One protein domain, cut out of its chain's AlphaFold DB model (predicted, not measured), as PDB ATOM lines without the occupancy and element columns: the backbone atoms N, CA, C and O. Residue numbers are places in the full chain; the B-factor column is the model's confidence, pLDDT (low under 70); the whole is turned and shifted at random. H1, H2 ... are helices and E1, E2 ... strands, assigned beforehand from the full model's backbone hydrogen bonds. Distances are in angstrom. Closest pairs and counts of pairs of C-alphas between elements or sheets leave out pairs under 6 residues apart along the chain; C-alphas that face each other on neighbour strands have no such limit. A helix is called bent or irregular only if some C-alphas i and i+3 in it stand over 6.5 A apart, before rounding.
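AT A GLANCE: This is residues 609 to 619 and 630 to 797 of the 801 residues of the protein "PCIF1_WW domain-containing protein" of Cyclospora cayetanensis (UniProt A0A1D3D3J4). A small parallel sheet of four strands, E2, E1, E3 and E4, makes the middle of the model, with helix H3 packed over one face. The long helix H6 only grazes the sheet, mostly at E4, and H7 packs on part of H6; the short H4 grazes the sheet mostly at E2 and touches the longest helix, H2, with H1 near both H2 and H4. H2 makes one end of the longest axis, and H7 with the last residues makes the other. The 179 printed residues hold seven named helices and four named strands, in the order H1 H2 H3 E1 E2 H4 H5 E3 H6 E4 H7; the class is mixed, helices and strands. The whole is compact, with a radius of gyration of the C-alphas of 17.3 A, and spans 54 by 45 by 30 A.

HOW THE PARTS SIT: The sheet runs E2, residues 694 to 696, E1, residues 678 to 684, E3, residues 729 to 733, and E4, residues 767 to 770, with E2 and E4 as edge strands. Its strands' lines turn by 51 degrees from edge to edge. E1 and E3 are parallel at 24 degrees, with N 732 and O 680 2.8 A apart. E2 and E1 are parallel at 7 degrees, with N 695 and O 681 2.8 A apart. E3 and E4 are parallel at 24 degrees, with N 733 and O 769 2.8 A apart. These pairs are within hydrogen-bond range. The pairing of E1 is staggered: residues 678 to 681 pair with E3 and 681 to 684 with E2. H3, residues 666 to 676, is on the sheet at a height of 9.5 A, over E1 and E3, and makes two layers with it, a helix on one face of a sheet. On the local plane it runs only just slantwise to the strands, at 32 degrees to E1. H6, residues 739 to 758, only grazes the sheet, with its residues 742 to 753. E3, H6 and E4 form a strand-helix-strand unit, two parallel neighbour strands with a helix between, and its crossover is right-handed. H6 touches H7, residues 781 to 791, with residues 739 to 746 alone, at a shallow tilt of 14 degrees, the same way; the closest C-alphas, of Gln 743 and Gly 786, are 4.8 A apart. H4, residues 699 to 705, only grazes the sheet, with residues 702 to 705. H2, residues 630 to 651, touches H4 with residues 639 to 646 alone, at a steep tilt of 53 degrees, opposite ways; the closest C-alphas, of Leu 643 and Thr 701, are 5.5 A apart. H1, residues 609 to 615, is close to but not clearly touching H4; their closest C-alphas, of Leu 613 and Phe 705, are 6.3 A apart. H5, residues 716 to 719, touches no helix and is not on the sheet. Every O i to N i+4 pair is within hydrogen-bond range in H1 and H2; the counts are 6 of 7 in H3, 15 of 16 in H6, 4 of 7 in H7 and 1 of 3 in H4, which has 2 of 4 O i to N i+3 pairs within range, while H5 is too short for an i+4 pair.

IN THESE COORDINATES: E1 is 15.6 A long from first to last C-alpha, from C-alpha 678 at (32.009, -16.226, 27.153); E3 is 12.8 A, E4 9.8 A and E2 6.6 A. H2 measures 32.0 A, from C-alpha 630 at (62.283, -6.492, 40.287), and H6 29.1 A. H3 measures 15.0 A, H4 9.6 A, H1 9.5 A and H5 5.3 A. H7 measures 14.0 A and ends with C-alpha 791 at (11.074, -14.669, 37.742). H7 is irregular, with C-alphas 783 and 786 7.0 A apart; H4 is irregular but only just, with C-alphas 701 and 704 6.8 A apart.

THE WHOLE: The two C-alphas farthest apart, of Gly 630 and Thr 778, are 57.1 A apart. Residues 620 to 629 are not printed, and C-alphas 619 and 630 are 16.2 A apart across this cut. Of the links printed whole, H2 to H3, residues 652 to 665, is the long one. The mean pLDDT of the printed part is 83.6; 35 residues are under 70, among them 718 to 728, 758 to 764 and 777 to 784.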
ATOM      1  N   GLU A 609      46.495 -20.519  43.652       85.25
ATOM      2  CA  GLU A 609      45.805 -19.231  43.769       85.25
ATOM      3  C   GLU A 609      46.730 -18.049  43.506       85.25
ATOM      4  O   GLU A 609      46.378 -17.143  42.763       85.25
ATOM      5  N   LEU A 610      47.956 -18.083  44.029       87.44
ATOM      6  CA  LEU A 610      48.934 -17.035  43.736       87.44
ATOM      7  C   LEU A 610      49.352 -17.031  42.261       87.44
ATOM      8  O   LEU A 610      49.550 -15.963  41.691       87.44
ATOM      9  N   ARG A 611      49.443 -18.209  41.622       88.44
ATOM     10  CA  ARG A 611      49.645 -18.298  40.168       88.44
ATOM     11  C   ARG A 611      48.455 -17.739  39.397       88.44
ATOM     12  O   ARG A 611      48.680 -17.049  38.416       88.44
ATOM     13  N   ARG A 612      47.223 -17.991  39.846       89.69
ATOM     14  CA  ARG A 612      46.003 -17.434  39.248       89.69
ATOM     15  C   ARG A 612      45.965 -15.913  39.387       89.69
ATOM     16  O   ARG A 612      45.754 -15.240  38.392       89.69
ATOM     17  N   LEU A 613      46.267 -15.371  40.568       90.62
ATOM     18  CA  LEU A 613      46.380 -13.924  40.793       90.62
ATOM     19  C   LEU A 613      47.479 -13.282  39.940       90.62
ATOM     20  O   LEU A 613      47.321 -12.152  39.502       90.62
ATOM     21  N   HIS A 614      48.589 -13.985  39.709       87.25
ATOM     22  CA  HIS A 614      49.639 -13.521  38.801       87.25
ATOM     23  C   HIS A 614      49.235 -13.640  37.324       87.25
ATOM     24  O   HIS A 614      49.723 -12.876  36.497       87.25
ATOM     25  N   ALA A 615      48.415 -14.635  36.981       83.94
ATOM     26  CA  ALA A 615      47.938 -14.843  35.622       83.94
ATOM     27  C   ALA A 615      46.888 -13.801  35.245       83.94
ATOM     28  O   ALA A 615      46.969 -13.281  34.139       83.94
ATOM     29  N   LEU A 616      45.949 -13.489  36.155       78.62
ATOM     30  CA  LEU A 616      44.938 -12.445  35.970       78.62
ATOM     31  C   LEU A 616      45.590 -11.177  35.417       78.62
ATOM     32  O   LEU A 616      46.694 -10.864  35.869       78.62
ATOM     33  N   PRO A 617      44.939 -10.475  34.469       63.22
ATOM     34  CA  PRO A 617      45.550  -9.356  33.777       63.22
ATOM     35  C   PRO A 617      46.039  -8.326  34.794       63.22
ATOM     36  O   PRO A 617      45.284  -7.507  35.318       63.22
ATOM     37  N   ALA A 618      47.335  -8.383  35.096       55.34
ATOM     38  CA  ALA A 618      48.037  -7.258  35.659       55.34
ATOM     39  C   ALA A 618      47.906  -6.151  34.614       55.34
ATOM     40  O   ALA A 618      47.964  -6.450  33.425       55.34
ATOM     41  N   CYS A 619      47.723  -4.898  35.035       45.59
ATOM     42  CA  CYS A 619      47.480  -3.709  34.199       45.59
ATOM     43  C   CYS A 619      48.471  -3.438  33.029       45.59
ATOM     44  O   CYS A 619      48.499  -2.330  32.506       45.59
ATOM     45  N   GLY A 630      62.533  -6.109  38.887       69.06
ATOM     46  CA  GLY A 630      62.283  -6.492  40.287       69.06
ATOM     47  C   GLY A 630      61.236  -5.611  40.993       69.06
ATOM     48  O   GLY A 630      60.511  -6.098  41.856       69.06
ATOM     49  N   CYS A 631      61.070  -4.358  40.549       76.12
ATOM     50  CA  CYS A 631      60.013  -3.460  41.009       76.12
ATOM     51  C   CYS A 631      58.584  -3.988  40.785       76.12
ATOM     52  O   CYS A 631      57.705  -3.729  41.606       76.12
ATOM     53  N   LEU A 632      58.338  -4.740  39.708       80.56
ATOM     54  CA  LEU A 632      57.020  -5.312  39.418       80.56
ATOM     55  C   LEU A 632      56.678  -6.459  40.372       80.56
ATOM     56  O   LEU A 632      55.522  -6.606  40.765       80.56
ATOM     57  N   VAL A 633      57.682  -7.226  40.804       84.56
ATOM     58  CA  VAL A 633      57.501  -8.300  41.791       84.56
ATOM     59  C   VAL A 633      57.136  -7.715  43.153       84.56
ATOM     60  O   VAL A 633      56.197  -8.195  43.788       84.56
ATOM     61  N   ASP A 634      57.819  -6.654  43.587       86.81
ATOM     62  CA  ASP A 634      57.510  -5.983  44.855       86.81
ATOM     63  C   ASP A 634      56.114  -5.340  44.827       86.81
ATOM     64  O   ASP A 634      55.344  -5.479  45.781       86.81
ATOM     65  N   ALA A 635      55.742  -4.712  43.706       89.62
ATOM     66  CA  ALA A 635      54.406  -4.158  43.512       89.62
ATOM     67  C   ALA A 635      53.319  -5.245  43.532       89.62
ATOM     68  O   ALA A 635      52.280  -5.058  44.168       89.62
ATOM     69  N   PHE A 636      53.557  -6.394  42.892       92.31
ATOM     70  CA  PHE A 636      52.641  -7.534  42.925       92.31
ATOM     71  C   PHE A 636      52.436  -8.048  44.354       92.31
ATOM     72  O   PHE A 636      51.298  -8.181  44.797       92.31
ATOM     73  N   ILE A 637      53.518  -8.266  45.111       92.00
ATOM     74  CA  ILE A 637      53.441  -8.720  46.509       92.00
ATOM     75  C   ILE A 637      52.635  -7.737  47.352       92.00
ATOM     76  O   ILE A 637      51.763  -8.151  48.115       92.00
ATOM     77  N   HIS A 638      52.922  -6.443  47.210       92.94
ATOM     78  CA  HIS A 638      52.217  -5.403  47.942       92.94
ATOM     79  C   HIS A 638      50.720  -5.401  47.604       92.94
ATOM     80  O   HIS A 638      49.886  -5.368  48.506       92.94
ATOM     81  N   ARG A 639      50.360  -5.510  46.319       95.12
ATOM     82  CA  ARG A 639      48.959  -5.583  45.874       95.12
ATOM     83  C   ARG A 639      48.252  -6.829  46.399       95.12
ATOM     84  O   ARG A 639      47.149  -6.713  46.915       95.12
ATOM     85  N   VAL A 640      48.895  -7.999  46.342       95.81
ATOM     86  CA  VAL A 640      48.336  -9.248  46.889       95.81
ATOM     87  C   VAL A 640      48.135  -9.125  48.395       95.81
ATOM     88  O   VAL A 640      47.105  -9.547  48.915       95.81
ATOM     89  N   PHE A 641      49.088  -8.524  49.107       94.94
ATOM     90  CA  PHE A 641      48.946  -8.266  50.534       94.94
ATOM     91  C   PHE A 641      47.724  -7.385  50.811       94.94
ATOM     92  O   PHE A 641      46.853  -7.800  51.569       94.94
ATOM     93  N   VAL A 642      47.609  -6.224  50.157       96.44
ATOM     94  CA  VAL A 642      46.476  -5.301  50.343       96.44
ATOM     95  C   VAL A 642      45.139  -5.966  49.995       96.44
ATOM     96  O   VAL A 642      44.202  -5.862  50.787       96.44
ATOM     97  N   LEU A 643      45.068  -6.714  48.890       95.94
ATOM     98  CA  LEU A 643      43.903  -7.516  48.500       95.94
ATOM     99  C   LEU A 643      43.478  -8.472  49.624       95.94
ATOM    100  O   LEU A 643      42.327  -8.468  50.055       95.94
ATOM    101  N   LEU A 644      44.410  -9.280  50.142       94.50
ATOM    102  CA  LEU A 644      44.111 -10.250  51.199       94.50
ATOM    103  C   LEU A 644      43.676  -9.568  52.498       94.50
ATOM    104  O   LEU A 644      42.791 -10.072  53.189       94.50
ATOM    105  N   CYS A 645      44.267  -8.417  52.821       94.19
ATOM    106  CA  CYS A 645      43.887  -7.622  53.982       94.19
ATOM    107  C   CYS A 645      42.458  -7.093  53.842       94.19
ATOM    108  O   CYS A 645      41.656  -7.258  54.759       94.19
ATOM    109  N   ARG A 646      42.117  -6.530  52.676       94.75
ATOM    110  CA  ARG A 646      40.776  -6.024  52.370       94.75
ATOM    111  C   ARG A 646      39.727  -7.133  52.449       94.75
ATOM    112  O   ARG A 646      38.732  -6.975  53.157       94.75
ATOM    113  N   THR A 647      39.980  -8.278  51.813       90.69
ATOM    114  CA  THR A 647      39.072  -9.435  51.868       90.69
ATOM    115  C   THR A 647      38.923  -9.979  53.289       90.69
ATOM    116  O   THR A 647      37.835 -10.385  53.697       90.69
ATOM    117  N   TYR A 648      39.997  -9.979  54.079       89.12
ATOM    118  CA  TYR A 648      39.926 -10.400  55.476       89.12
ATOM    119  C   TYR A 648      39.064  -9.448  56.318       89.12
ATOM    120  O   TYR A 648      38.272  -9.915  57.134       89.12
ATOM    121  N   CYS A 649      39.179  -8.134  56.100       90.75
ATOM    122  CA  CYS A 649      38.379  -7.131  56.802       90.75
ATOM    123  C   CYS A 649      36.877  -7.297  56.543       90.75
ATOM    124  O   CYS A 649      36.109  -7.261  57.500       90.75
ATOM    125  N   ILE A 650      36.458  -7.533  55.294       87.88
ATOM    126  CA  ILE A 650      35.029  -7.713  54.978       87.88
ATOM    127  C   ILE A 650      34.475  -9.053  55.482       87.88
ATOM    128  O   ILE A 650      33.326  -9.127  55.902       87.88
ATOM    129  N   CYS A 651      35.287 -10.115  55.498       84.31
ATOM    130  CA  CYS A 651      34.849 -11.426  55.987       84.31
ATOM    131  C   CYS A 651      34.699 -11.499  57.521       84.31
ATOM    132  O   CYS A 651      34.153 -12.484  58.029       84.31
ATOM    133  N   GLY A 652      35.209 -10.510  58.260       85.31
ATOM    134  CA  GLY A 652      35.233 -10.510  59.722       85.31
ATOM    135  C   GLY A 652      36.174 -11.567  60.326       85.31
ATOM    136  O   GLY A 652      36.567 -12.556  59.701       85.31
ATOM    137  N   GLN A 653      36.553 -11.377  61.592       73.56
ATOM    138  CA  GLN A 653      37.535 -12.245  62.266       73.56
ATOM    139  C   GLN A 653      36.991 -13.644  62.586       73.56
ATOM    140  O   GLN A 653      37.758 -14.610  62.627       73.56
ATOM    141  N   ASN A 654      35.671 -13.765  62.752       70.38
ATOM    142  CA  ASN A 654      34.998 -15.008  63.130       70.38
ATOM    143  C   ASN A 654      34.306 -15.695  61.962       70.38
ATOM    144  O   ASN A 654      33.380 -16.475  62.179       70.38
ATOM    145  N   LYS A 655      34.745 -15.423  60.723       66.56
ATOM    146  CA  LYS A 655      34.055 -15.919  59.529       66.56
ATOM    147  C   LYS A 655      32.600 -15.425  59.477       66.56
ATOM    148  O   LYS A 655      31.746 -16.129  58.951       66.56
ATOM    149  N   GLU A 656      32.325 -14.247  60.033       71.12
ATOM    150  CA  GLU A 656      30.994 -13.622  60.030       71.12
ATOM    151  C   GLU A 656      30.499 -13.386  58.599       71.12
ATOM    152  O   GLU A 656      29.315 -13.526  58.332       71.12
ATOM    153  N   GLY A 657      31.420 -13.156  57.660       66.38
ATOM    154  CA  GLY A 657      31.120 -13.079  56.234       66.38
ATOM    155  C   GLY A 657      31.044 -14.426  55.504       66.38
ATOM    156  O   GLY A 657      30.886 -14.442  54.282       66.38
ATOM    157  N   ARG A 658      31.180 -15.579  56.183       65.88
ATOM    158  CA  ARG A 658      30.937 -16.874  55.522       65.88
ATOM    159  C   ARG A 658      29.453 -17.041  55.253       65.88
ATOM    160  O   ARG A 658      28.634 -16.830  56.135       65.88
ATOM    161  N   GLY A 659      29.142 -17.483  54.040       72.00
ATOM    162  CA  GLY A 659      27.765 -17.617  53.577       72.00
ATOM    163  C   GLY A 659      27.201 -16.336  52.970       72.00
ATOM    164  O   GLY A 659      26.082 -16.380  52.483       72.00
ATOM    165  N   LEU A 660      27.964 -15.232  52.922       76.12
ATOM    166  CA  LEU A 660      27.543 -14.050  52.162       76.12
ATOM    167  C   LEU A 660      27.487 -14.326  50.662       76.12
ATOM    168  O   LEU A 660      26.732 -13.668  49.971       76.12
ATOM    169  N   GLY A 661      28.245 -15.298  50.159       80.25
ATOM    170  CA  GLY A 661      28.136 -15.783  48.790       80.25
ATOM    171  C   GLY A 661      28.795 -17.149  48.649       80.25
ATOM    172  O   GLY A 661      29.620 -17.549  49.479       80.25
ATOM    173  N   CYS A 662      28.443 -17.861  47.585       79.88
ATOM    174  CA  CYS A 662      28.997 -19.170  47.259       79.88
ATOM    175  C   CYS A 662      29.669 -19.090  45.896       79.88
ATOM    176  O   CYS A 662      29.037 -18.664  44.945       79.88
ATOM    177  N   GLY A 663      30.936 -19.490  45.769       83.50
ATOM    178  CA  GLY A 663      31.548 -19.609  44.443       83.50
ATOM    179  C   GLY A 663      30.792 -20.640  43.605       83.50
ATOM    180  O   GLY A 663      30.408 -21.687  44.125       83.50
ATOM    181  N   VAL A 664      30.583 -20.356  42.323       86.88
ATOM    182  CA  VAL A 664      29.856 -21.276  41.444       86.88
ATOM    183  C   VAL A 664      30.788 -22.389  40.964       86.88
ATOM    184  O   VAL A 664      31.960 -22.116  40.665       86.88
ATOM    185  N   PRO A 665      30.325 -23.656  40.940       90.06
ATOM    186  CA  PRO A 665      31.127 -24.756  40.433       90.06
ATOM    187  C   PRO A 665      31.584 -24.482  39.000       90.06
ATOM    188  O   PRO A 665      30.794 -24.071  38.151       90.06
ATOM    189  N   LEU A 666      32.864 -24.733  38.723       90.44
ATOM    190  CA  LEU A 666      33.450 -24.445  37.415       90.44
ATOM    191  C   LEU A 666      32.737 -25.193  36.278       90.44
ATOM    192  O   LEU A 666      32.545 -24.627  35.208       90.44
ATOM    193  N   SER A 667      32.290 -26.424  36.532       93.81
ATOM    194  CA  SER A 667      31.530 -27.221  35.566       93.81
ATOM    195  C   SER A 667      30.247 -26.524  35.110       93.81
ATOM    196  O   SER A 667      29.917 -26.588  33.933       93.81
ATOM    197  N   VAL A 668      29.554 -25.808  36.002       92.56
ATOM    198  CA  VAL A 668      28.330 -25.065  35.663       92.56
ATOM    199  C   VAL A 668      28.648 -23.914  34.713       92.56
ATOM    200  O   VAL A 668      27.981 -23.761  33.693       92.56
ATOM    201  N   LEU A 669      29.697 -23.136  35.003       92.88
ATOM    202  CA  LEU A 669      30.124 -22.047  34.118       92.88
ATOM    203  C   LEU A 669      30.583 -22.566  32.754       92.88
ATOM    204  O   LEU A 669      30.225 -21.974  31.746       92.88
ATOM    205  N   GLN A 670      31.311 -23.686  32.710       93.50
ATOM    206  CA  GLN A 670      31.754 -24.304  31.457       93.50
ATOM    207  C   GLN A 670      30.576 -24.785  30.599       93.50
ATOM    208  O   GLN A 670      30.577 -24.572  29.389       93.50
ATOM    209  N   GLN A 671      29.554 -25.392  31.209       94.50
ATOM    210  CA  GLN A 671      28.338 -25.799  30.497       94.50
ATOM    211  C   GLN A 671      27.585 -24.580  29.949       94.50
ATOM    212  O   GLN A 671      27.225 -24.547  28.776       94.50
ATOM    213  N   LEU A 672      27.410 -23.529  30.757       92.88
ATOM    214  CA  LEU A 672      26.795 -22.284  30.285       92.88
ATOM    215  C   LEU A 672      27.611 -21.637  29.160       92.88
ATOM    216  O   LEU A 672      27.028 -21.161  28.190       92.88
ATOM    217  N   GLN A 673      28.942 -21.673  29.251       92.69
ATOM    218  CA  GLN A 673      29.840 -21.122  28.240       92.69
ATOM    219  C   GLN A 673      29.683 -21.809  26.879       92.69
ATOM    220  O   GLN A 673      29.669 -21.138  25.850       92.69
ATOM    221  N   GLN A 674      29.482 -23.131  26.859       92.88
ATOM    222  CA  GLN A 674      29.239 -23.888  25.624       92.88
ATOM    223  C   GLN A 674      27.958 -23.449  24.895       92.88
ATOM    224  O   GLN A 674      27.891 -23.531  23.668       92.88
ATOM    225  N   HIS A 675      26.951 -22.962  25.626       91.12
ATOM    226  CA  HIS A 675      25.648 -22.594  25.063       91.12
ATOM    227  C   HIS A 675      25.470 -21.089  24.832       91.12
ATOM    228  O   HIS A 675      24.865 -20.683  23.840       91.12
ATOM    229  N   LEU A 676      25.978 -20.264  25.748       90.75
ATOM    230  CA  LEU A 676      25.734 -18.820  25.806       90.75
ATOM    231  C   LEU A 676      26.977 -17.984  25.463       90.75
ATOM    232  O   LEU A 676      26.868 -16.766  25.333       90.75
ATOM    233  N   GLY A 677      28.128 -18.635  25.274       91.31
ATOM    234  CA  GLY A 677      29.409 -18.005  24.968       91.31
ATOM    235  C   GLY A 677      30.155 -17.517  26.212       91.31
ATOM    236  O   GLY A 677      29.951 -18.037  27.303       91.31
ATOM    237  N   GLU A 678      31.071 -16.562  26.071       90.94
ATOM    238  CA  GLU A 678      32.009 -16.226  27.153       90.94
ATOM    239  C   GLU A 678      31.302 -15.601  28.378       90.94
ATOM    240  O   GLU A 678      30.605 -14.588  28.240       90.94
ATOM    241  N   PRO A 679      31.468 -16.169  29.590       93.06
ATOM    242  CA  PRO A 679      30.860 -15.632  30.798       93.06
ATOM    243  C   PRO A 679      31.587 -14.381  31.301       93.06
ATOM    244  O   PRO A 679      32.818 -14.307  31.323       93.06
ATOM    245  N   ILE A 680      30.809 -13.429  31.806       93.25
ATOM    246  CA  ILE A 680      31.290 -12.265  32.555       93.25
ATOM    247  C   ILE A 680      30.666 -12.316  33.947       93.25
ATOM    248  O   ILE A 680      29.445 -12.286  34.088       93.25
ATOM    249  N   GLU A 681      31.482 -12.395  34.995       95.44
ATOM    250  CA  GLU A 681      30.971 -12.465  36.370       95.44
ATOM    251  C   GLU A 681      30.607 -11.071  36.897       95.44
ATOM    252  O   GLU A 681      31.478 -10.235  37.114       95.44
ATOM    253  N   ALA A 682      29.325 -10.821  37.176       95.75
ATOM    254  CA  ALA A 682      28.863  -9.555  37.761       95.75
ATOM    255  C   ALA A 682      29.254  -9.384  39.241       95.75
ATOM    256  O   ALA A 682      29.312  -8.269  39.752       95.75
ATOM    257  N   PHE A 683      29.500 -10.485  39.954       95.75
ATOM    258  CA  PHE A 683      29.826 -10.463  41.378       95.75
ATOM    259  C   PHE A 683      30.932 -11.469  41.676       95.75
ATOM    260  O   PHE A 683      30.674 -12.644  41.929       95.75
ATOM    261  N   ALA A 684      32.174 -11.002  41.661       95.25
ATOM    262  CA  ALA A 684      33.324 -11.799  42.051       95.25
ATOM    263  C   ALA A 684      34.363 -10.953  42.801       95.25
ATOM    264  O   ALA A 684      34.155  -9.802  43.176       95.25
ATOM    265  N   SER A 685      35.498 -11.572  43.070       95.31
ATOM    266  CA  SER A 685      36.714 -10.996  43.620       95.31
ATOM    267  C   SER A 685      37.893 -11.678  42.927       95.31
ATOM    268  O   SER A 685      37.744 -12.812  42.455       95.31
ATOM    269  N   PRO A 686      39.102 -11.100  42.963       96.00
ATOM    270  CA  PRO A 686      40.287 -11.776  42.433       96.00
ATOM    271  C   PRO A 686      40.490 -13.191  43.016       96.00
ATOM    272  O   PRO A 686      41.061 -14.078  42.384       96.00
ATOM    273  N   LEU A 687      39.982 -13.447  44.226       94.06
ATOM    274  CA  LEU A 687      40.135 -14.711  44.950       94.06
ATOM    275  C   LEU A 687      39.118 -15.797  44.570       94.06
ATOM    276  O   LEU A 687      39.346 -16.953  44.907       94.06
ATOM    277  N   ASN A 688      38.033 -15.470  43.867       93.44
ATOM    278  CA  ASN A 688      37.030 -16.458  43.442       93.44
ATOM    279  C   ASN A 688      36.602 -16.338  41.972       93.44
ATOM    280  O   ASN A 688      35.945 -17.259  41.497       93.44
ATOM    281  N   ALA A 689      37.013 -15.281  41.263       94.12
ATOM    282  CA  ALA A 689      36.711 -15.082  39.850       94.12
ATOM    283  C   ALA A 689      37.162 -16.277  39.001       94.12
ATOM    284  O   ALA A 689      38.322 -16.703  39.025       94.12
ATOM    285  N   ARG A 690      36.233 -16.849  38.254       93.25
ATOM    286  CA  ARG A 690      36.497 -17.900  37.274       93.25
ATOM    287  C   ARG A 690      36.690 -17.300  35.889       93.25
ATOM    288  O   ARG A 690      37.477 -17.827  35.111       93.25
ATOM    289  N   CYS A 691      36.042 -16.179  35.612       90.62
ATOM    290  CA  CYS A 691      36.071 -15.525  34.317       90.62
ATOM    291  C   CYS A 691      37.231 -14.530  34.232       90.62
ATOM    292  O   CYS A 691      37.669 -13.969  35.239       90.62
ATOM    293  N   ARG A 692      37.736 -14.294  33.015       87.94
ATOM    294  CA  ARG A 692      38.766 -13.265  32.775       87.94
ATOM    295  C   ARG A 692      38.233 -11.862  33.046       87.94
ATOM    296  O   ARG A 692      38.972 -11.008  33.523       87.94
ATOM    297  N   LEU A 693      36.956 -11.651  32.740       89.50
ATOM    298  CA  LEU A 693      36.237 -10.412  32.982       89.50
ATOM    299  C   LEU A 693      35.283 -10.634  34.143       89.50
ATOM    300  O   LEU A 693      34.418 -11.513  34.101       89.50
ATOM    301  N   TYR A 694      35.460  -9.838  35.184       94.50
ATOM    302  CA  TYR A 694      34.587  -9.868  36.338       94.50
ATOM    303  C   TYR A 694      34.507  -8.491  36.982       94.50
ATOM    304  O   TYR A 694      35.441  -7.691  36.922       94.50
ATOM    305  N   PHE A 695      33.391  -8.239  37.642       95.62
ATOM    306  CA  PHE A 695      33.176  -7.072  38.477       95.62
ATOM    307  C   PHE A 695      33.378  -7.460  39.940       95.62
ATOM    308  O   PHE A 695      33.081  -8.585  40.355       95.62
ATOM    309  N   SER A 696      33.898  -6.531  40.736       95.75
ATOM    310  CA  SER A 696      34.135  -6.744  42.160       95.75
ATOM    311  C   SER A 696      33.772  -5.525  42.998       95.75
ATOM    312  O   SER A 696      33.456  -4.449  42.496       95.75
ATOM    313  N   LEU A 697      33.780  -5.702  44.318       95.19
ATOM    314  CA  LEU A 697      33.405  -4.643  45.250       95.19
ATOM    315  C   LEU A 697      34.477  -3.547  45.379       95.19
ATOM    316  O   LEU A 697      34.133  -2.389  45.606       95.19
ATOM    317  N   PHE A 698      35.759  -3.900  45.261       95.75
ATOM    318  CA  PHE A 698      36.882  -3.023  45.602       95.75
ATOM    319  C   PHE A 698      37.762  -2.739  44.390       95.75
ATOM    320  O   PHE A 698      38.822  -3.336  44.221       95.75
ATOM    321  N   GLU A 699      37.335  -1.810  43.539       94.88
ATOM    322  CA  GLU A 699      38.091  -1.437  42.338       94.88
ATOM    323  C   GLU A 699      39.544  -1.040  42.657       94.88
ATOM    324  O   GLU A 699      40.469  -1.467  41.974       94.88
ATOM    325  N   ASP A 700      39.761  -0.310  43.756       95.88
ATOM    326  CA  ASP A 700      41.077   0.169  44.187       95.88
ATOM    327  C   ASP A 700      42.091  -0.959  44.447       95.88
ATOM    328  O   ASP A 700      43.286  -0.793  44.189       95.88
ATOM    329  N   THR A 701      41.629  -2.109  44.946       96.50
ATOM    330  CA  THR A 701      42.489  -3.261  45.256       96.50
ATOM    331  C   THR A 701      42.442  -4.356  44.205       96.50
ATOM    332  O   THR A 701      43.423  -5.084  44.045       96.50
ATOM    333  N   ASP A 702      41.327  -4.472  43.492       96.31
ATOM    334  CA  ASP A 702      41.021  -5.627  42.655       96.31
ATOM    335  C   ASP A 702      41.287  -5.356  41.169       96.31
ATOM    336  O   ASP A 702      41.557  -6.299  40.424       96.31
ATOM    337  N   ALA A 703      41.263  -4.091  40.723       94.75
ATOM    338  CA  ALA A 703      41.551  -3.728  39.332       94.75
ATOM    339  C   ALA A 703      42.930  -4.218  38.842       94.75
ATOM    340  O   ALA A 703      43.016  -4.714  37.718       94.75
ATOM    341  N   PRO A 704      44.005  -4.214  39.665       94.38
ATOM    342  CA  PRO A 704      45.282  -4.817  39.283       94.38
ATOM    343  C   PRO A 704      45.257  -6.324  39.021       94.38
ATOM    344  O   PRO A 704      46.273  -6.862  38.588       94.38
ATOM    345  N   PHE A 705      44.147  -6.991  39.330       94.56
ATOM    346  CA  PHE A 705      43.918  -8.413  39.116       94.56
ATOM    347  C   PHE A 705      42.753  -8.651  38.140       94.56
ATOM    348  O   PHE A 705      42.107  -9.695  38.194       94.56
ATOM    349  N   GLY A 706      42.441  -7.688  37.272       91.94
ATOM    350  CA  GLY A 706      41.431  -7.838  36.222       91.94
ATOM    351  C   GLY A 706      39.992  -7.500  36.625       91.94
ATOM    352  O   GLY A 706      39.094  -7.699  35.810       91.94
ATOM    353  N   SER A 707      39.750  -6.983  37.838       94.31
ATOM    354  CA  SER A 707      38.419  -6.469  38.184       94.31
ATOM    355  C   SER A 707      38.069  -5.242  37.352       94.31
ATOM    356  O   SER A 707      38.900  -4.364  37.119       94.31
ATOM    357  N   ARG A 708      36.800  -5.168  36.971       93.38
ATOM    358  CA  ARG A 708      36.178  -4.062  36.241       93.38
ATOM    359  C   ARG A 708      35.446  -3.071  37.151       93.38
ATOM    360  O   ARG A 708      34.640  -2.260  36.702       93.38
ATOM    361  N   GLY A 709      35.732  -3.149  38.449       94.25
ATOM    362  CA  GLY A 709      35.111  -2.326  39.477       94.25
ATOM    363  C   GLY A 709      33.698  -2.785  39.813       94.25
ATOM    364  O   GLY A 709      33.341  -3.951  39.631       94.25
ATOM    365  N   CYS A 710      32.894  -1.870  40.351       94.31
ATOM    366  CA  CYS A 710      31.550  -2.189  40.814       94.31
ATOM    367  C   CYS A 710      30.598  -2.415  39.634       94.31
ATOM    368  O   CYS A 710      30.411  -1.525  38.811       94.31
ATOM    369  N   PHE A 711      29.903  -3.554  39.615       94.44
ATOM    370  CA  PHE A 711      28.914  -3.879  38.580       94.44
ATOM    371  C   PHE A 711      27.803  -2.826  38.436       94.44
ATOM    372  O   PHE A 711      27.323  -2.555  37.343       94.44
ATOM    373  N   PHE A 712      27.428  -2.167  39.535       93.69
ATOM    374  CA  PHE A 712      26.417  -1.109  39.512       93.69
ATOM    375  C   PHE A 712      26.935   0.242  38.998       93.69
ATOM    376  O   PHE A 712      26.135   1.166  38.841       93.69
ATOM    377  N   ALA A 713      28.246   0.401  38.796       90.38
ATOM    378  CA  ALA A 713      28.829   1.644  38.310       90.38
ATOM    379  C   ALA A 713      28.575   1.794  36.810       90.38
ATOM    380  O   ALA A 713      28.787   0.862  36.046       90.38
ATOM    381  N   SER A 714      28.188   2.989  36.362       68.38
ATOM    382  CA  SER A 714      27.760   3.302  34.986       68.38
ATOM    383  C   SER A 714      28.747   2.902  33.877       68.38
ATOM    384  O   SER A 714      28.376   2.879  32.704       68.38
ATOM    385  N   LEU A 715      30.000   2.612  34.240       66.06
ATOM    386  CA  LEU A 715      31.093   2.264  33.339       66.06
ATOM    387  C   LEU A 715      30.981   0.855  32.737       66.06
ATOM    388  O   LEU A 715      31.592   0.627  31.693       66.06
ATOM    389  N   TRP A 716      30.162  -0.046  33.300       71.94
ATOM    390  CA  TRP A 716      29.991  -1.416  32.784       71.94
ATOM    391  C   TRP A 716      29.563  -1.439  31.296       71.94
ATOM    392  O   TRP A 716      30.009  -2.296  30.537       71.94
ATOM    393  N   LYS A 717      28.799  -0.432  30.835       71.06
ATOM    394  CA  LYS A 717      28.379  -0.280  29.424       71.06
ATOM    395  C   LYS A 717      29.542  -0.112  28.451       71.06
ATOM    396  O   LYS A 717      29.469  -0.590  27.327       71.06
ATOM    397  N   ARG A 718      30.596   0.605  28.861       68.88
ATOM    398  CA  ARG A 718      31.766   0.845  28.002       68.88
ATOM    399  C   ARG A 718      32.584  -0.429  27.832       68.88
ATOM    400  O   ARG A 718      33.258  -0.594  26.825       68.88
ATOM    401  N   GLU A 719      32.537  -1.296  28.832       66.31
ATOM    402  CA  GLU A 719      33.295  -2.537  28.835       66.31
ATOM    403  C   GLU A 719      32.603  -3.676  28.102       66.31
ATOM    404  O   GLU A 719      33.276  -4.589  27.663       66.31
ATOM    405  N   LEU A 720      31.290  -3.603  27.904       68.12
ATOM    406  CA  LEU A 720      30.547  -4.528  27.047       68.12
ATOM    407  C   LEU A 720      30.405  -4.008  25.617       68.12
ATOM    408  O   LEU A 720      29.495  -4.440  24.913       68.12
ATOM    409  N   ASP A 721      31.265  -3.075  25.189       68.88
ATOM    410  CA  ASP A 721      31.274  -2.628  23.799       68.88
ATOM    411  C   ASP A 721      31.428  -3.870  22.899       68.88
ATOM    412  O   ASP A 721      32.465  -4.544  22.961       68.88
ATOM    413  N   PRO A 722      30.425  -4.191  22.063       58.78
ATOM    414  CA  PRO A 722      30.462  -5.373  21.210       58.78
ATOM    415  C   PRO A 722      31.655  -5.390  20.254       58.78
ATOM    416  O   PRO A 722      32.069  -6.445  19.778       58.78
ATOM    417  N   ARG A 723      32.254  -4.218  19.995       63.25
ATOM    418  CA  ARG A 723      33.490  -4.094  19.214       63.25
ATOM    419  C   ARG A 723      34.699  -4.716  19.912       63.25
ATOM    420  O   ARG A 723      35.641  -5.105  19.230       63.25
ATOM    421  N   GLN A 724      34.693  -4.774  21.243       64.44
ATOM    422  CA  GLN A 724      35.774  -5.343  22.055       64.44
ATOM    423  C   GLN A 724      35.501  -6.797  22.455       64.44
ATOM    424  O   GLN A 724      36.446  -7.559  22.657       64.44
ATOM    425  N   HIS A 725      34.228  -7.198  22.523       63.25
ATOM    426  CA  HIS A 725      33.813  -8.557  22.875       63.25
ATOM    427  C   HIS A 725      32.991  -9.177  21.741       63.25
ATOM    428  O   HIS A 725      31.759  -9.108  21.758       63.25
ATOM    429  N   PRO A 726      33.662  -9.763  20.731       51.00
ATOM    430  CA  PRO A 726      32.994 -10.268  19.548       51.00
ATOM    431  C   PRO A 726      32.142 -11.490  19.909       51.00
ATOM    432  O   PRO A 726      32.676 -12.547  20.217       51.00
ATOM    433  N   LEU A 727      30.822 -11.326  19.789       52.97
ATOM    434  CA  LEU A 727      29.810 -12.376  19.633       52.97
ATOM    435  C   LEU A 727      29.637 -13.340  20.825       52.97
ATOM    436  O   LEU A 727      30.462 -14.205  21.090       52.97
ATOM    437  N   ARG A 728      28.447 -13.265  21.443       62.53
ATOM    438  CA  ARG A 728      27.932 -14.169  22.492       62.53
ATOM    439  C   ARG A 728      28.745 -14.114  23.787       62.53
ATOM    440  O   ARG A 728      29.599 -14.952  24.049       62.53
ATOM    441  N   SER A 729      28.442 -13.123  24.614       85.06
ATOM    442  CA  SER A 729      28.786 -13.158  26.034       85.06
ATOM    443  C   SER A 729      27.510 -13.094  26.860       85.06
ATOM    444  O   SER A 729      26.486 -12.568  26.412       85.06
ATOM    445  N   PHE A 730      27.561 -13.644  28.065       91.56
ATOM    446  CA  PHE A 730      26.471 -13.524  29.022       91.56
ATOM    447  C   PHE A 730      27.010 -13.066  30.369       91.56
ATOM    448  O   PHE A 730      28.142 -13.362  30.751       91.56
ATOM    449  N   ILE A 731      26.173 -12.345  31.106       93.81
ATOM    450  CA  ILE A 731      26.529 -11.836  32.422       93.81
ATOM    451  C   ILE A 731      26.025 -12.827  33.464       93.81
ATOM    452  O   ILE A 731      24.821 -12.964  33.705       93.81
ATOM    453  N   PHE A 732      26.961 -13.520  34.097       95.69
ATOM    454  CA  PHE A 732      26.691 -14.437  35.186       95.69
ATOM    455  C   PHE A 732      26.605 -13.675  36.514       95.69
ATOM    456  O   PHE A 732      27.578 -13.101  37.005       95.69
ATOM    457  N   CYS A 733      25.417 -13.665  37.104       95.94
ATOM    458  CA  CYS A 733      25.092 -12.939  38.319       95.94
ATOM    459  C   CYS A 733      24.896 -13.910  39.481       95.94
ATOM    460  O   CYS A 733      23.885 -14.599  39.567       95.94
ATOM    461  N   ASN A 734      25.841 -13.910  40.412       95.38
ATOM    462  CA  ASN A 734      25.755 -14.649  41.666       95.38
ATOM    463  C   ASN A 734      26.020 -13.673  42.821       95.38
ATOM    464  O   ASN A 734      27.131 -13.636  43.362       95.38
ATOM    465  N   PRO A 735      25.060 -12.768  43.095       94.62
ATOM    466  CA  PRO A 735      25.254 -11.706  44.069       94.62
ATOM    467  C   PRO A 735      25.408 -12.280  45.477       94.62
ATOM    468  O   PRO A 735      24.919 -13.377  45.762       94.62
ATOM    469  N   PRO A 736      26.018 -11.517  46.399       92.12
ATOM    470  CA  PRO A 736      25.900 -11.836  47.804       92.12
ATOM    471  C   PRO A 736      24.428 -11.945  48.228       92.12
ATOM    472  O   PRO A 736      23.579 -11.219  47.707       92.12
ATOM    473  N   PHE A 737      24.136 -12.822  49.184       89.06
ATOM    474  CA  PHE A 737      22.787 -13.176  49.651       89.06
ATOM    475  C   PHE A 737      22.160 -12.106  50.560       89.06
ATOM    476  O   PHE A 737      21.568 -12.406  51.593       89.06
ATOM    477  N   GLU A 738      22.320 -10.845  50.168       88.00
ATOM    478  CA  GLU A 738      21.805  -9.667  50.846       88.00
ATOM    479  C   GLU A 738      20.654  -9.081  50.024       88.00
ATOM    480  O   GLU A 738      20.844  -8.679  48.873       88.00
ATOM    481  N   GLU A 739      19.460  -8.999  50.610       86.50
ATOM    482  CA  GLU A 739      18.236  -8.630  49.881       86.50
ATOM    483  C   GLU A 739      18.347  -7.251  49.224       86.50
ATOM    484  O   GLU A 739      17.946  -7.063  48.077       86.50
ATOM    485  N   VAL A 740      18.961  -6.285  49.911       91.31
ATOM    486  CA  VAL A 740      19.164  -4.933  49.366       91.31
ATOM    487  C   VAL A 740      20.014  -4.972  48.090       91.31
ATOM    488  O   VAL A 740      19.751  -4.229  47.141       91.31
ATOM    489  N   LEU A 741      21.012  -5.860  48.028       92.12
ATOM    490  CA  LEU A 741      21.840  -6.037  46.834       92.12
ATOM    491  C   LEU A 741      21.081  -6.752  45.718       92.12
ATOM    492  O   LEU A 741      21.229  -6.366  44.560       92.12
ATOM    493  N   ILE A 742      20.250  -7.742  46.044       91.81
ATOM    494  CA  ILE A 742      19.443  -8.482  45.063       91.81
ATOM    495  C   ILE A 742      18.377  -7.576  44.441       91.81
ATOM    496  O   ILE A 742      18.216  -7.568  43.223       91.81
ATOM    497  N   GLN A 743      17.705  -6.740  45.236       90.81
ATOM    498  CA  GLN A 743      16.766  -5.734  44.727       90.81
ATOM    499  C   GLN A 743      17.464  -4.698  43.841       90.81
ATOM    500  O   GLN A 743      16.934  -4.289  42.807       90.81
ATOM    501  N   ARG A 744      18.679  -4.280  44.218       94.00
ATOM    502  CA  ARG A 744      19.480  -3.374  43.390       94.00
ATOM    503  C   ARG A 744      19.922  -4.040  42.085       94.00
ATOM    504  O   ARG A 744      19.904  -3.380  41.050       94.00
ATOM    505  N   LEU A 745      20.286  -5.322  42.122       93.69
ATOM    506  CA  LEU A 745      20.593  -6.132  40.942       93.69
ATOM    507  C   LEU A 745      19.396  -6.243  40.007       93.69
ATOM    508  O   LEU A 745      19.546  -5.998  38.814       93.69
ATOM    509  N   GLU A 746      18.217  -6.543  40.544       92.75
ATOM    510  CA  GLU A 746      16.967  -6.558  39.787       92.75
ATOM    511  C   GLU A 746      16.748  -5.224  39.064       92.75
ATOM    512  O   GLU A 746      16.628  -5.193  37.837       92.75
ATOM    513  N   ALA A 747      16.733  -4.116  39.814       92.56
ATOM    514  CA  ALA A 747      16.499  -2.788  39.257       92.56
ATOM    515  C   ALA A 747      17.544  -2.430  38.189       92.56
ATOM    516  O   ALA A 747      17.207  -1.863  37.148       92.56
ATOM    517  N   HIS A 748      18.803  -2.806  38.424       92.75
ATOM    518  CA  HIS A 748      19.884  -2.607  37.474       92.75
ATOM    519  C   HIS A 748      19.643  -3.392  36.180       92.75
ATOM    520  O   HIS A 748      19.558  -2.777  35.123       92.75
ATOM    521  N   ILE A 749      19.436  -4.712  36.247       91.31
ATOM    522  CA  ILE A 749      19.190  -5.562  35.069       91.31
ATOM    523  C   ILE A 749      17.987  -5.059  34.263       91.31
ATOM    524  O   ILE A 749      18.065  -4.944  33.040       91.31
ATOM    525  N   LEU A 750      16.880  -4.715  34.928       90.25
ATOM    526  CA  LEU A 750      15.685  -4.207  34.250       90.25
ATOM    527  C   LEU A 750      15.935  -2.862  33.559       90.25
ATOM    528  O   LEU A 750      15.446  -2.657  32.445       90.25
ATOM    529  N   SER A 751      16.704  -1.967  34.185       89.81
ATOM    530  CA  SER A 751      17.123  -0.700  33.576       89.81
ATOM    531  C   SER A 751      17.972  -0.954  32.335       89.81
ATOM    532  O   SER A 751      17.660  -0.444  31.262       89.81
ATOM    533  N   VAL A 752      18.993  -1.803  32.462       87.56
ATOM    534  CA  VAL A 752      19.920  -2.156  31.383       87.56
ATOM    535  C   VAL A 752      19.188  -2.730  30.173       87.56
ATOM    536  O   VAL A 752      19.347  -2.246  29.054       87.56
ATOM    537  N   LEU A 753      18.340  -3.733  30.399       86.06
ATOM    538  CA  LEU A 753      17.586  -4.354  29.319       86.06
ATOM    539  C   LEU A 753      16.590  -3.357  28.693       86.06
ATOM    540  O   LEU A 753      16.171  -3.512  27.546       86.06
ATOM    541  N   SER A 754      16.085  -2.376  29.447       86.88
ATOM    542  CA  SER A 754      15.124  -1.397  28.915       86.88
ATOM    543  C   SER A 754      15.794  -0.381  28.002       86.88
ATOM    544  O   SER A 754      15.219  -0.019  26.979       86.88
ATOM    545  N   GLU A 755      17.018   0.022  28.328       84.06
ATOM    546  CA  GLU A 755      17.827   0.901  27.486       84.06
ATOM    547  C   GLU A 755      18.249   0.216  26.181       84.06
ATOM    548  O   GLU A 755      18.217   0.855  25.129       84.06
ATOM    549  N   SER A 756      18.584  -1.082  26.215       76.75
ATOM    550  CA  SER A 756      18.958  -1.825  25.003       76.75
ATOM    551  C   SER A 756      17.810  -1.914  23.994       76.75
ATOM    552  O   SER A 756      18.036  -1.794  22.796       76.75
ATOM    553  N   ASN A 757      16.565  -2.029  24.467       72.19
ATOM    554  CA  ASN A 757      15.381  -2.122  23.605       72.19
ATOM    555  C   ASN A 757      15.027  -0.809  22.882       72.19
ATOM    556  O   ASN A 757      14.301  -0.839  21.892       72.19
ATOM    557  N   GLY A 758      15.480   0.343  23.391       67.94
ATOM    558  CA  GLY A 758      15.176   1.658  22.813       67.94
ATOM    559  C   GLY A 758      16.089   2.061  21.652       67.94
ATOM    560  O   GLY A 758      15.773   2.998  20.921       67.94
ATOM    561  N   SER A 759      17.216   1.369  21.467       67.62
ATOM    562  CA  SER A 759      18.163   1.640  20.386       67.62
ATOM    563  C   SER A 759      17.765   0.853  19.139       67.62
ATOM    564  O   SER A 759      18.024  -0.341  19.032       67.62
ATOM    565  N   THR A 760      17.162   1.525  18.158       59.03
ATOM    566  CA  THR A 760      16.714   0.946  16.873       59.03
ATOM    567  C   THR A 760      17.842   0.404  15.985       59.03
ATOM    568  O   THR A 760      17.579  -0.136  14.913       59.03
ATOM    569  N   ASN A 761      19.098   0.536  16.409       58.97
ATOM    570  CA  ASN A 761      20.261   0.037  15.693       58.97
ATOM    571  C   ASN A 761      20.697  -1.295  16.303       58.97
ATOM    572  O   ASN A 761      21.399  -1.278  17.307       58.97
ATOM    573  N   ASN A 762      20.253  -2.402  15.693       57.19
ATOM    574  CA  ASN A 762      20.786  -3.770  15.793       57.19
ATOM    575  C   ASN A 762      21.605  -4.060  17.071       57.19
ATOM    576  O   ASN A 762      22.800  -4.339  16.992       57.19
ATOM    577  N   SER A 763      20.984  -3.907  18.243       63.53
ATOM    578  CA  SER A 763      21.658  -4.092  19.525       63.53
ATOM    579  C   SER A 763      21.902  -5.576  19.750       63.53
ATOM    580  O   SER A 763      20.957  -6.367  19.678       63.53
ATOM    581  N   ASP A 764      23.144  -5.947  20.041       69.06
ATOM    582  CA  ASP A 764      23.498  -7.331  20.332       69.06
ATOM    583  C   ASP A 764      22.665  -7.908  21.490       69.06
ATOM    584  O   ASP A 764      22.315  -7.188  22.435       69.06
ATOM    585  N   PRO A 765      22.316  -9.205  21.431       79.12
ATOM    586  CA  PRO A 765      21.521  -9.845  22.468       79.12
ATOM    587  C   PRO A 765      22.279  -9.846  23.800       79.12
ATOM    588  O   PRO A 765      23.376 -10.394  23.897       79.12
ATOM    589  N   LEU A 766      21.667  -9.269  24.837       85.38
ATOM    590  CA  LEU A 766      22.208  -9.243  26.195       85.38
ATOM    591  C   LEU A 766      21.493 -10.272  27.074       85.38
ATOM    592  O   LEU A 766      20.276 -10.211  27.252       85.38
ATOM    593  N   VAL A 767      22.259 -11.202  27.642       90.50
ATOM    594  CA  VAL A 767      21.737 -12.290  28.479       90.50
ATOM    595  C   VAL A 767      22.306 -12.180  29.889       90.50
ATOM    596  O   VAL A 767      23.517 -12.063  30.073       90.50
ATOM    597  N   PHE A 768      21.426 -12.264  30.887       93.62
ATOM    598  CA  PHE A 768      21.790 -12.377  32.297       93.62
ATOM    599  C   PHE A 768      21.411 -13.764  32.811       93.62
ATOM    600  O   PHE A 768      20.263 -14.181  32.667       93.62
ATOM    601  N   VAL A 769      22.356 -14.461  33.441       95.06
ATOM    602  CA  VAL A 769      22.111 -15.739  34.126       95.06
ATOM    603  C   VAL A 769      22.246 -15.503  35.619       95.06
ATOM    604  O   VAL A 769      23.332 -15.176  36.091       95.06
ATOM    605  N   LEU A 770      21.151 -15.639  36.364       93.94
ATOM    606  CA  LEU A 770      21.124 -15.373  37.798       93.94
ATOM    607  C   LEU A 770      21.160 -16.687  38.579       93.94
ATOM    608  O   LEU A 770      20.324 -17.561  38.371       93.94
ATOM    609  N   CYS A 771      22.109 -16.804  39.501       92.31
ATOM    610  CA  CYS A 771      22.194 -17.892  40.465       92.31
ATOM    611  C   CYS A 771      21.840 -17.333  41.845       92.31
ATOM    612  O   CYS A 771      22.608 -16.569  42.428       92.31
ATOM    613  N   LEU A 772      20.653 -17.684  42.337       90.31
ATOM    614  CA  LEU A 772      20.153 -17.296  43.652       90.31
ATOM    615  C   LEU A 772      19.754 -18.563  44.422       90.31
ATOM    616  O   LEU A 772      19.287 -19.522  43.805       90.31
ATOM    617  N   PRO A 773      19.943 -18.603  45.748       85.25
ATOM    618  CA  PRO A 773      19.512 -19.730  46.560       85.25
ATOM    619  C   PRO A 773      17.980 -19.801  46.626       85.25
ATOM    620  O   PRO A 773      17.287 -18.785  46.700       85.25
ATOM    621  N   ASP A 774      17.451 -21.022  46.646       84.75
ATOM    622  CA  ASP A 774      16.018 -21.264  46.800       84.75
ATOM    623  C   ASP A 774      15.604 -21.222  48.284       84.75
ATOM    624  O   ASP A 774      15.690 -22.204  49.028       84.75
ATOM    625  N   TRP A 775      15.196 -20.041  48.746       81.19
ATOM    626  CA  TRP A 775      14.746 -19.801  50.119       81.19
ATOM    627  C   TRP A 775      13.309 -20.285  50.397       81.19
ATOM    628  O   TRP A 775      12.361 -19.508  50.427       81.19
ATOM    629  N   LYS A 776      13.124 -21.573  50.695       74.12
ATOM    630  CA  LYS A 776      11.781 -22.155  50.920       74.12
ATOM    631  C   LYS A 776      11.061 -21.737  52.222       74.12
ATOM    632  O   LYS A 776       9.887 -22.061  52.385       74.12
ATOM    633  N   SER A 777      11.718 -21.067  53.175       69.69
ATOM    634  CA  SER A 777      11.129 -20.776  54.501       69.69
ATOM    635  C   SER A 777      10.419 -19.413  54.581       69.69
ATOM    636  O   SER A 777      10.870 -18.427  54.003       69.69
ATOM    637  N   THR A 778       9.324 -19.324  55.348       56.69
ATOM    638  CA  THR A 778       8.463 -18.125  55.484       56.69
ATOM    639  C   THR A 778       9.186 -16.868  55.976       56.69
ATOM    640  O   THR A 778       8.832 -15.765  55.569       56.69
ATOM    641  N   VAL A 779      10.229 -17.003  56.799       57.88
ATOM    642  CA  VAL A 779      11.055 -15.863  57.252       57.88
ATOM    643  C   VAL A 779      11.992 -15.370  56.139       57.88
ATOM    644  O   VAL A 779      12.307 -14.185  56.070       57.88
ATOM    645  N   GLN A 780      12.390 -16.251  55.217       58.34
ATOM    646  CA  GLN A 780      13.271 -15.933  54.090       58.34
ATOM    647  C   GLN A 780      12.506 -15.531  52.816       58.34
ATOM    648  O   GLN A 780      13.110 -15.032  51.874       58.34
ATOM    649  N   GLN A 781      11.171 -15.628  52.796       60.06
ATOM    650  CA  GLN A 781      10.344 -15.128  51.686       60.06
ATOM    651  C   GLN A 781      10.493 -13.617  51.452       60.06
ATOM    652  O   GLN A 781      10.332 -13.141  50.329       60.06
ATOM    653  N   GLN A 782      10.836 -12.832  52.482       61.09
ATOM    654  CA  GLN A 782      11.153 -11.413  52.287       61.09
ATOM    655  C   GLN A 782      12.427 -11.213  51.446       61.09
ATOM    656  O   GLN A 782      12.476 -10.245  50.694       61.09
ATOM    657  N   GLN A 783      13.383 -12.151  51.513       61.34
ATOM    658  CA  GLN A 783      14.617 -12.185  50.705       61.34
ATOM    659  C   GLN A 783      14.386 -12.745  49.285       61.34
ATOM    660  O   GLN A 783      15.270 -12.751  48.436       61.34
ATOM    661  N   GLN A 784      13.176 -13.234  48.996       66.81
ATOM    662  CA  GLN A 784      12.790 -13.692  47.661       66.81
ATOM    663  C   GLN A 784      12.084 -12.618  46.845       66.81
ATOM    664  O   GLN A 784      11.789 -12.863  45.681       66.81
ATOM    665  N   ARG A 785      11.790 -11.434  47.397       77.56
ATOM    666  CA  ARG A 785      11.011 -10.426  46.661       77.56
ATOM    667  C   ARG A 785      11.720  -9.994  45.383       77.56
ATOM    668  O   ARG A 785      11.070  -9.914  44.344       77.56
ATOM    669  N   GLY A 786      13.036  -9.784  45.444       71.81
ATOM    670  CA  GLY A 786      13.827  -9.499  44.247       71.81
ATOM    671  C   GLY A 786      13.823 -10.651  43.237       71.81
ATOM    672  O   GLY A 786      13.523 -10.457  42.059       71.81
ATOM    673  N   ALA A 787      14.077 -11.875  43.709       73.31
ATOM    674  CA  ALA A 787      14.102 -13.077  42.873       73.31
ATOM    675  C   ALA A 787      12.745 -13.365  42.204       73.31
ATOM    676  O   ALA A 787      12.683 -13.641  41.009       73.31
ATOM    677  N   ALA A 788      11.648 -13.244  42.952       77.50
ATOM    678  CA  ALA A 788      10.292 -13.486  42.479       77.50
ATOM    679  C   ALA A 788       9.859 -12.461  41.425       77.50
ATOM    680  O   ALA A 788       9.204 -12.821  40.449       77.50
ATOM    681  N   ARG A 789      10.248 -11.188  41.575       80.50
ATOM    682  CA  ARG A 789       9.978 -10.169  40.551       80.50
ATOM    683  C   ARG A 789      10.774 -10.407  39.272       80.50
ATOM    684  O   ARG A 789      10.229 -10.228  38.184       80.50
ATOM    685  N   LEU A 790      12.023 -10.862  39.385       78.50
ATOM    686  CA  LEU A 790      12.823 -11.281  38.231       78.50
ATOM    687  C   LEU A 790      12.200 -12.487  37.524       78.50
ATOM    688  O   LEU A 790      12.048 -12.451  36.305       78.50
ATOM    689  N   ALA A 791      11.764 -13.498  38.279       79.75
ATOM    690  CA  ALA A 791      11.074 -14.669  37.742       79.75
ATOM    691  C   ALA A 791       9.739 -14.302  37.064       79.75
ATOM    692  O   ALA A 791       9.428 -14.822  35.998       79.75
ATOM    693  N   GLY A 792       8.977 -13.365  37.642       79.75
ATOM    694  CA  GLY A 792       7.717 -12.861  37.083       79.75
ATOM    695  C   GLY A 792       7.876 -11.841  35.947       79.75
ATOM    696  O   GLY A 792       6.883 -11.423  35.346       79.75
ATOM    697  N   SER A 793       9.101 -11.407  35.640       80.00
ATOM    698  CA  SER A 793       9.358 -10.475  34.546       80.00
ATOM    699  C   SER A 793       9.078 -11.144  33.204       80.00
ATOM    700  O   SER A 793       9.553 -12.242  32.933       80.00
ATOM    701  N   ARG A 794       8.414 -10.430  32.284       81.44
ATOM    702  CA  ARG A 794       8.207 -10.888  30.892       81.44
ATOM    703  C   ARG A 794       9.511 -11.142  30.124       81.44
ATOM    704  O   ARG A 794       9.472 -11.663  29.016       81.44
ATOM    705  N   ARG A 795      10.647 -10.708  30.678       79.81
ATOM    706  CA  ARG A 795      11.990 -10.890  30.114       79.81
ATOM    707  C   ARG A 795      12.703 -12.127  30.665       79.81
ATOM    708  O   ARG A 795      13.810 -12.418  30.228       79.81
ATOM    709  N   CYS A 796      12.094 -12.834  31.617       82.38
ATOM    710  CA  CYS A 796      12.579 -14.124  32.081       82.38
ATOM    711  C   CYS A 796      12.320 -15.174  30.990       82.38
ATOM    712  O   CYS A 796      11.177 -15.384  30.590       82.38
ATOM    713  N   LEU A 797      13.385 -15.811  30.496       78.06
ATOM    714  CA  LEU A 797      13.300 -16.854  29.465       78.06
ATOM    715  C   LEU A 797      13.071 -18.258  30.050       78.06
ATOM    716  O   LEU A 797      12.796 -19.192  29.303       78.06
TER     717      LEU A 797